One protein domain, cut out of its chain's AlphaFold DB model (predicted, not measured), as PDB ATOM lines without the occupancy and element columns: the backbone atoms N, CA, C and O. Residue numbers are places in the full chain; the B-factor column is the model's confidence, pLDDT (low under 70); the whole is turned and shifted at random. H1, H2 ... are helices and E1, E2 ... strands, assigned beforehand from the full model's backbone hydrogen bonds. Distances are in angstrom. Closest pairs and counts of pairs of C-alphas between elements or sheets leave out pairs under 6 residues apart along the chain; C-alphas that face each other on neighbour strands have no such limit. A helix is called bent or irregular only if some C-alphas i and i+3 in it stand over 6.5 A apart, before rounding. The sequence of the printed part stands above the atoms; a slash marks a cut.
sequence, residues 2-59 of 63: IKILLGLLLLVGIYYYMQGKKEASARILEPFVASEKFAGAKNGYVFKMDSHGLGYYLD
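AT A GLANCE: This is residues 2 to 59 of the 63 residues of an uncharacterized protein of viral metagenome (UniProt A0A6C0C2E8). A long single helix, H1, sticks out from a small head, a three-stranded antiparallel sheet with a loop beside it, and an extended stretch joins the two. The helix, 31.3 A from first to last C-alpha, and the stretch after it as far as residue 28 stand free of the head, and H1 has no contact with the sheet. The printed part has 58 residues, with one named helix and three named strands along the chain in the order H1, E1, E2, E3; the sheet runs E1, E3, E2, and the class is mixed, helices and strands. The whole is extended, with a radius of gyration of the C-alphas of 20.5 A, and spans 64 by 17 by 14 A, a rod.

HOW THE PARTS SIT: H1, residues 2 to 22, is not on the sheet, with 0 pairs of C-alphas within 10 A. Residues 2 to 28, of which 2 to 22 belong to H1, stand free. In H1, which is not bent, 15 of 17 O i to N i+4 pairs are within hydrogen-bond range. A short link of 9 residues joins H1 to E1, residues 32 to 34, an edge strand. E2, residues 45 to 50, is the other edge strand; H1 and E2 are apart, and E1 and E2 are apart too. E3, residues 53 to 58, is the inner strand, and it is apart from H1. E1 and E3 are antiparallel, with 144 degrees between their directions. The C-alphas of Ala 34 and Gly 55 face each other at 4.3 A, and N 33 and O 56 are within hydrogen-bond range at 2.8 A. E2 and E3 form a hairpin, antiparallel at 148 degrees. The C-alphas of Met 49 and Leu 54 face each other at 4.3 A, and N 46 and O 57 are within hydrogen-bond range at 2.8 A, as are N 55 and O 48 at 3.1 A. The sheet is only just strongly twisted, its C-alphas lying up to 4.3 A off its best plane.

IN THESE COORDINATES: H1 begins with C-alpha 2 at (-19.882, 62.085, 19.229) and ends with C-alpha 22 at (-25.051, 36.331, 2.191), 31.3 A away. E1 is the short strand from Phe 32 to Ala 34. E2 runs 13.1 A from Tyr 45 to Asp 50. E3 runs 13.4 A from Gly 53 to Leu 58, whose C-alpha is at (-25.191, 20.283, -11.758).

THE WHOLE: The C-alphas of Ile 2 and Ser 51 are the two farthest apart, at 64.5 A. Without the stretch that stands free, the body has 31 residues and spans 20 by 17 by 10 A. The printed part has no cut. The link from E2 to E3 is tight, the link from E1 to E2 is short with 10 residues, and no link is long. The mean pLDDT of the printed part is 86.8, and residues 20 to 28 are under 70.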
ATOM      1  N   ILE A   2     -20.790  62.595  20.284       89.06
ATOM      2  CA  ILE A   2     -19.882  62.085  19.229       89.06
ATOM      3  C   ILE A   2     -19.575  60.573  19.327       89.06
ATOM      4  O   ILE A   2     -19.548  59.877  18.320       89.06
ATOM      5  N   LYS A   3     -19.435  60.034  20.547       83.25
ATOM      6  CA  LYS A   3     -19.174  58.601  20.783       83.25
ATOM      7  C   LYS A   3     -20.339  57.697  20.359       83.25
ATOM      8  O   LYS A   3     -20.113  56.595  19.879       83.25
ATOM      9  N   ILE A   4     -21.572  58.188  20.507       90.31
ATOM     10  CA  ILE A   4     -22.786  57.467  20.101       90.31
ATOM     11  C   ILE A   4     -22.853  57.415  18.570       90.31
ATOM     12  O   ILE A   4     -23.134  56.365  18.003       90.31
ATOM     13  N   LEU A   5     -22.501  58.522  17.905       91.50
ATOM     14  CA  LEU A   5     -22.458  58.608  16.444       91.50
ATOM     15  C   LEU A   5     -21.398  57.672  15.834       91.50
ATOM     16  O   LEU A   5     -21.678  56.988  14.854       91.50
ATOM     17  N   LEU A   6     -20.211  57.588  16.446       92.88
ATOM     18  CA  LEU A   6     -19.149  56.668  16.019       92.88
ATOM     19  C   LEU A   6     -19.553  55.196  16.182       92.88
ATOM     20  O   LEU A   6     -19.287  54.392  15.292       92.88
ATOM     21  N   GLY A   7     -20.235  54.850  17.278       92.38
ATOM     22  CA  GLY A   7     -20.761  53.498  17.486       92.38
ATOM     23  C   GLY A   7     -21.808  53.101  16.440       92.38
ATOM     24  O   GLY A   7     -21.774  51.988  15.923       92.38
ATOM     25  N   LEU A   8     -22.692  54.033  16.072       94.81
ATOM     26  CA  LEU A   8     -23.711  53.826  15.037       94.81
ATOM     27  C   LEU A   8     -23.088  53.615  13.649       94.81
ATOM     28  O   LEU A   8     -23.479  52.691  12.941       94.81
ATOM     29  N   LEU A   9     -22.072  54.406  13.291       95.25
ATOM     30  CA  LEU A   9     -21.322  54.237  12.040       95.25
ATOM     31  C   LEU A   9     -20.618  52.875  11.957       95.25
ATOM     32  O   LEU A   9     -20.644  52.232  10.907       95.25
ATOM     33  N   LEU A  10     -20.034  52.411  13.064       94.94
ATOM     34  CA  LEU A  10     -19.388  51.100  13.146       94.94
ATOM     35  C   LEU A  10     -20.390  49.955  12.936       94.94
ATOM     36  O   LEU A  10     -20.122  49.039  12.161       94.94
ATOM     37  N   LEU A  11     -21.563  50.031  13.571       94.50
ATOM     38  CA  LEU A  11     -22.627  49.036  13.407       94.50
ATOM     39  C   LEU A  11     -23.161  48.990  11.971       94.50
ATOM     40  O   LEU A  11     -23.347  47.903  11.426       94.50
ATOM     41  N   VAL A  12     -23.351  50.150  11.335       94.00
ATOM     42  CA  VAL A  12     -23.773  50.239   9.929       94.00
ATOM     43  C   VAL A  12     -22.710  49.643   9.000       94.00
ATOM     44  O   VAL A  12     -23.042  48.865   8.106       94.00
ATOM     45  N   GLY A  13     -21.428  49.931   9.236       91.81
ATOM     46  CA  GLY A  13     -20.326  49.348   8.466       91.81
ATOM     47  C   GLY A  13     -20.264  47.821   8.576       91.81
ATOM     48  O   GLY A  13     -20.153  47.132   7.562       91.81
ATOM     49  N   ILE A  14     -20.406  47.279   9.791       92.06
ATOM     50  CA  ILE A  14     -20.459  45.826  10.031       92.06
ATOM     51  C   ILE A  14     -21.680  45.207   9.339       92.06
ATOM     52  O   ILE A  14     -21.558  44.152   8.715       92.06
ATOM     53  N   TYR A  15     -22.838  45.866   9.396       91.81
ATOM     54  CA  TYR A  15     -24.058  45.408   8.733       91.81
ATOM     55  C   TYR A  15     -23.865  45.249   7.216       91.81
ATOM     56  O   TYR A  15     -24.130  44.172   6.676       91.81
ATOM     57  N   TYR A  16     -23.329  46.267   6.536       89.75
ATOM     58  CA  TYR A  16     -23.046  46.191   5.098       89.75
ATOM     59  C   TYR A  16     -21.970  45.148   4.767       89.75
ATOM     60  O   TYR A  16     -22.123  44.386   3.810       89.75
ATOM     61  N   TYR A  17     -20.919  45.045   5.588       85.19
ATOM     62  CA  TYR A  17     -19.882  44.022   5.436       85.19
ATOM     63  C   TYR A  17     -20.451  42.594   5.523       85.19
ATOM     64  O   TYR A  17     -20.060  41.712   4.755       85.19
ATOM     65  N   MET A  18     -21.401  42.354   6.431       80.00
ATOM     66  CA  MET A  18     -22.068  41.058   6.577       80.00
ATOM     67  C   MET A  18     -23.058  40.766   5.441       80.00
ATOM     68  O   MET A  18     -23.213  39.604   5.059       80.00
ATOM     69  N   GLN A  19     -23.716  41.786   4.885       72.69
ATOM     70  CA  GLN A  19     -24.689  41.619   3.801       72.69
ATOM     71  C   GLN A  19     -24.027  41.112   2.509       72.69
ATOM     72  O   GLN A  19     -24.540  40.180   1.892       72.69
ATOM     73  N   GLY A  20     -22.831  41.610   2.172       62.28
ATOM     74  CA  GLY A  20     -22.081  41.186   0.979       62.28
ATOM     75  C   GLY A  20     -21.665  39.707   0.962       62.28
ATOM     76  O   GLY A  20     -21.336  39.172  -0.092       62.28
ATOM     77  N   LYS A  21     -21.710  39.014   2.108       59.50
ATOM     78  CA  LYS A  21     -21.391  37.578   2.204       59.50
ATOM     79  C   LYS A  21     -22.607  36.660   2.055       59.50
ATOM     80  O   LYS A  21     -22.427  35.472   1.801       59.50
ATOM     81  N   LYS A  22     -23.836  37.170   2.196       50.84
ATOM     82  CA  LYS A  22     -25.051  36.331   2.191       50.84
ATOM     83  C   LYS A  22     -25.545  35.946   0.793       50.84
ATOM     84  O   LYS A  22     -26.180  34.906   0.662       50.84
ATOM     85  N   GLU A  23     -25.218  36.703  -0.251       51.31
ATOM     86  CA  GLU A  23     -25.710  36.408  -1.609       51.31
ATOM     87  C   GLU A  23     -24.987  35.246  -2.315       51.31
ATOM     88  O   GLU A  23     -25.478  34.723  -3.318       51.31
ATOM     89  N   ALA A  24     -23.846  34.793  -1.786       52.44
ATOM     90  CA  ALA A  24     -23.088  33.687  -2.370       52.44
ATOM     91  C   ALA A  24     -23.563  32.293  -1.912       52.44
ATOM     92  O   ALA A  24     -23.316  31.317  -2.616       52.44
ATOM     93  N   SER A  25     -24.252  32.174  -0.770       48.81
ATOM     94  CA  SER A  25     -24.483  30.869  -0.112       48.81
ATOM     95  C   SER A  25     -25.922  30.353  -0.124       48.81
ATOM     96  O   SER A  25     -26.171  29.290   0.433       48.81
ATOM     97  N   ALA A  26     -26.870  31.044  -0.760       50.12
ATOM     98  CA  ALA A  26     -28.272  30.611  -0.788       50.12
ATOM     99  C   ALA A  26     -28.866  30.526  -2.202       50.12
ATOM    100  O   ALA A  26     -30.068  30.704  -2.387       50.12
ATOM    101  N   ARG A  27     -28.045  30.248  -3.222       59.78
ATOM    102  CA  ARG A  27     -28.590  29.822  -4.516       59.78
ATOM    103  C   ARG A  27     -28.945  28.348  -4.390       59.78
ATOM    104  O   ARG A  27     -28.049  27.513  -4.310       59.78
ATOM    105  N   ILE A  28     -30.239  28.036  -4.329       66.56
ATOM    106  CA  ILE A  28     -30.715  26.667  -4.532       66.56
ATOM    107  C   ILE A  28     -30.277  26.288  -5.948       66.56
ATOM    108  O   ILE A  28     -30.741  26.878  -6.920       66.56
ATOM    109  N   LEU A  29     -29.297  25.392  -6.055       77.94
ATOM    110  CA  LEU A  29     -28.784  24.935  -7.339       77.94
ATOM    111  C   LEU A  29     -29.753  23.886  -7.880       77.94
ATOM    112  O   LEU A  29     -29.902  22.812  -7.299       77.94
ATOM    113  N   GLU A  30     -30.433  24.208  -8.977       85.19
ATOM    114  CA  GLU A  30     -31.282  23.244  -9.671       85.19
ATOM    115  C   GLU A  30     -30.408  22.130 -10.275       85.19
ATOM    116  O   GLU A  30     -29.402  22.449 -10.918       85.19
ATOM    117  N   PRO A  31     -30.767  20.840 -10.113       91.88
ATOM    118  CA  PRO A  31     -29.995  19.724 -10.669       91.88
ATOM    119  C   PRO A  31     -29.855  19.752 -12.197       91.88
ATOM    120  O   PRO A  31     -28.856  19.268 -12.735       91.88
ATOM    121  N   PHE A  32     -30.842  20.317 -12.897       94.75
ATOM    122  CA  PHE A  32     -30.868  20.414 -14.351       94.75
ATOM    123  C   PHE A  32     -31.565  21.698 -14.808       94.75
ATOM    124  O   PHE A  32     -32.648  22.021 -14.333       94.75
ATOM    125  N   VAL A  33     -30.961  22.389 -15.776       94.75
ATOM    126  CA  VAL A  33     -31.530  23.558 -16.453       94.75
ATOM    127  C   VAL A  33     -31.496  23.314 -17.961       94.75
ATOM    128  O   VAL A  33     -30.423  23.354 -18.575       94.75
ATOM    129  N   ALA A  34     -32.663  23.077 -18.563       96.56
ATOM    130  CA  ALA A  34     -32.795  22.831 -19.998       96.56
ATOM    131  C   ALA A  34     -32.260  24.008 -20.829       96.56
ATOM    132  O   ALA A  34     -32.461  25.179 -20.494       96.56
ATOM    133  N   SER A  35     -31.551  23.705 -21.917       96.88
ATOM    134  CA  SER A  35     -31.038  24.725 -22.826       96.88
ATOM    135  C   SER A  35     -30.709  24.132 -24.191       96.88
ATOM    136  O   SER A  35     -29.956  23.172 -24.298       96.88
ATOM    137  N   GLU A  36     -31.237  24.745 -25.247       97.06
ATOM    138  CA  GLU A  36     -31.068  24.275 -26.630       97.06
ATOM    139  C   GLU A  36     -29.652  24.499 -27.184       97.06
ATOM    140  O   GLU A  36     -29.260  23.876 -28.168       97.06
ATOM    141  N   LYS A  37     -28.872  25.400 -26.573       97.12
ATOM    142  CA  LYS A  37     -27.528  25.763 -27.033       97.12
ATOM    143  C   LYS A  37     -26.603  26.094 -25.876       97.12
ATOM    144  O   LYS A  37     -27.033  26.585 -24.835       97.12
ATOM    145  N   PHE A  38     -25.309  25.910 -26.102       96.50
ATOM    146  CA  PHE A  38     -24.297  26.354 -25.158       96.50
ATOM    147  C   PHE A  38     -24.298  27.888 -25.063       96.50
ATOM    148  O   PHE A  38     -23.988  28.583 -26.029       96.50
ATOM    149  N   ALA A  39     -24.649  28.414 -23.890       95.69
ATOM    150  CA  ALA A  39     -24.702  29.845 -23.586       95.69
ATOM    151  C   ALA A  39     -23.498  30.315 -22.743       95.69
ATOM    152  O   ALA A  39     -23.558  31.362 -22.102       95.69
ATOM    153  N   GLY A  40     -22.415  29.533 -22.722       95.62
ATOM    154  CA  GLY A  40     -21.220  29.801 -21.925       95.62
ATOM    155  C   GLY A  40     -21.120  28.949 -20.659       95.62
ATOM    156  O   GLY A  40     -22.033  28.194 -20.307       95.62
ATOM    157  N   ALA A  41     -19.973  29.053 -19.988       92.62
ATOM    158  CA  ALA A  41     -19.693  28.314 -18.766       92.62
ATOM    159  C   ALA A  41     -20.523  28.860 -17.596       92.62
ATOM    160  O   ALA A  41     -20.582  30.068 -17.365       92.62
ATOM    161  N   LYS A  42     -21.142  27.954 -16.839       91.12
ATOM    162  CA  LYS A  42     -21.857  28.267 -15.603       91.12
ATOM    163  C   LYS A  42     -21.128  27.582 -14.454       91.12
ATOM    164  O   LYS A  42     -20.885  26.380 -14.514       91.12
ATOM    165  N   ASN A  43     -20.754  28.343 -13.425       89.19
ATOM    166  CA  ASN A  43     -20.036  27.795 -12.274       89.19
ATOM    167  C   ASN A  43     -20.844  26.674 -11.617       89.19
ATOM    168  O   ASN A  43     -21.992  26.888 -11.237       89.19
ATOM    169  N   GLY A  44     -20.223  25.502 -11.486       90.44
ATOM    170  CA  GLY A  44     -20.859  24.314 -10.924       90.44
ATOM    171  C   GLY A  44     -21.772  23.561 -11.892       90.44
ATOM    172  O   GLY A  44     -22.496  22.692 -11.438       90.44
ATOM    173  N   TYR A  45     -21.767  23.860 -13.195       94.19
ATOM    174  CA  TYR A  45     -22.591  23.152 -14.175       94.19
ATOM    175  C   TYR A  45     -21.786  22.671 -15.387       94.19
ATOM    176  O   TYR A  45     -20.892  23.362 -15.876       94.19
ATOM    177  N   VAL A  46     -22.193  21.527 -15.940       94.88
ATOM    178  CA  VAL A  46     -21.695  20.963 -17.202       94.88
ATOM    179  C   VAL A  46     -22.806  20.998 -18.248       94.88
ATOM    180  O   VAL A  46     -23.913  20.520 -18.001       94.88
ATOM    181  N   PHE A  47     -22.518  21.551 -19.427       96.62
ATOM    182  CA  PHE A  47     -23.445  21.510 -20.559       96.62
ATOM    183  C   PHE A  47     -23.309  20.175 -21.300       96.62
ATOM    184  O   PHE A  47     -22.244  19.884 -21.844       96.62
ATOM    185  N   LYS A  48     -24.365  19.358 -21.306       96.31
ATOM    186  CA  LYS A  48     -24.386  18.041 -21.960       96.31
ATOM    187  C   LYS A  48     -25.804  17.611 -22.346       96.31
ATOM    188  O   LYS A  48     -26.789  18.200 -21.908       96.31
ATOM    189  N   MET A  49     -25.884  16.568 -23.169       97.00
ATOM    190  CA  MET A  49     -27.105  15.797 -23.412       97.00
ATOM    191  C   MET A  49     -27.109  14.596 -22.459       97.00
ATOM    192  O   MET A  49     -26.135  13.847 -22.441       97.00
ATOM    193  N   ASP A  50     -28.164  14.428 -21.664       95.06
ATOM    194  CA  ASP A  50     -28.315  13.305 -20.720       95.06
ATOM    195  C   ASP A  50     -29.809  12.951 -20.551       95.06
ATOM    196  O   ASP A  50     -30.644  13.389 -21.344       95.06
ATOM    197  N   SER A  51     -30.166  12.175 -19.527       94.50
ATOM    198  CA  SER A  51     -31.518  11.651 -19.275       94.50
ATOM    199  C   SER A  51     -32.645  12.690 -19.219       94.50
ATOM    200  O   SER A  51     -33.784  12.351 -19.531       94.50
ATOM    201  N   HIS A  52     -32.349  13.944 -18.862       94.81
ATOM    202  CA  HIS A  52     -33.331  15.035 -18.803       94.81
ATOM    203  C   HIS A  52     -33.336  15.909 -20.075       94.81
ATOM    204  O   HIS A  52     -34.086  16.880 -20.159       94.81
ATOM    205  N   GLY A  53     -32.524  15.564 -21.080       96.75
ATOM    206  CA  GLY A  53     -32.372  16.298 -22.336       96.75
ATOM    207  C   GLY A  53     -31.110  17.162 -22.397       96.75
ATOM    208  O   GLY A  53     -30.167  16.986 -21.618       96.75
ATOM    209  N   LEU A  54     -31.078  18.084 -23.364       97.94
ATOM    210  CA  LEU A  54     -29.943  18.978 -23.596       97.94
ATOM    211  C   LEU A  54     -30.006  20.160 -22.629       97.94
ATOM    212  O   LEU A  54     -31.020  20.858 -22.540       97.94
ATOM    213  N   GLY A  55     -28.922  20.397 -21.900       97.50
ATOM    214  CA  GLY A  55     -28.854  21.539 -21.003       97.50
ATOM    215  C   GLY A  55     -27.691  21.487 -20.030       97.50
ATOM    216  O   GLY A  55     -26.697  20.793 -20.236       97.50
ATOM    217  N   TYR A  56     -27.821  22.268 -18.964       96.94
ATOM    218  CA  TYR A  56     -26.839  22.388 -17.896       96.94
ATOM    219  C   TYR A  56     -27.194  21.451 -16.747       96.94
ATOM    220  O   TYR A  56     -28.249  21.598 -16.136       96.94
ATOM    221  N   TYR A  57     -26.290  20.536 -16.425       95.81
ATOM    222  CA  TYR A  57     -26.406  19.610 -15.302       95.81
ATOM    223  C   TYR A  57     -25.495  20.053 -14.172       95.81
ATOM    224  O   TYR A  57     -24.360  20.458 -14.433       95.81
ATOM    225  N   LEU A  58     -25.987  19.975 -12.938       93.12
ATOM    226  CA  LEU A  58     -25.191  20.283 -11.758       93.12
ATOM    227  C   LEU A  58     -23.983  19.336 -11.693       93.12
ATOM    228  O   LEU A  58     -24.128  18.112 -11.733       93.12
ATOM    229  N   ASP A  59     -22.787  19.913 -11.632       89.88
ATOM    230  CA  ASP A  59     -21.529  19.187 -11.515       89.88
ATOM    231  C   ASP A  59     -21.354  18.738 -10.064       89.88
ATOM    232  O   ASP A  59     -20.807  19.455  -9.220       89.88
TER     233      ASP A  59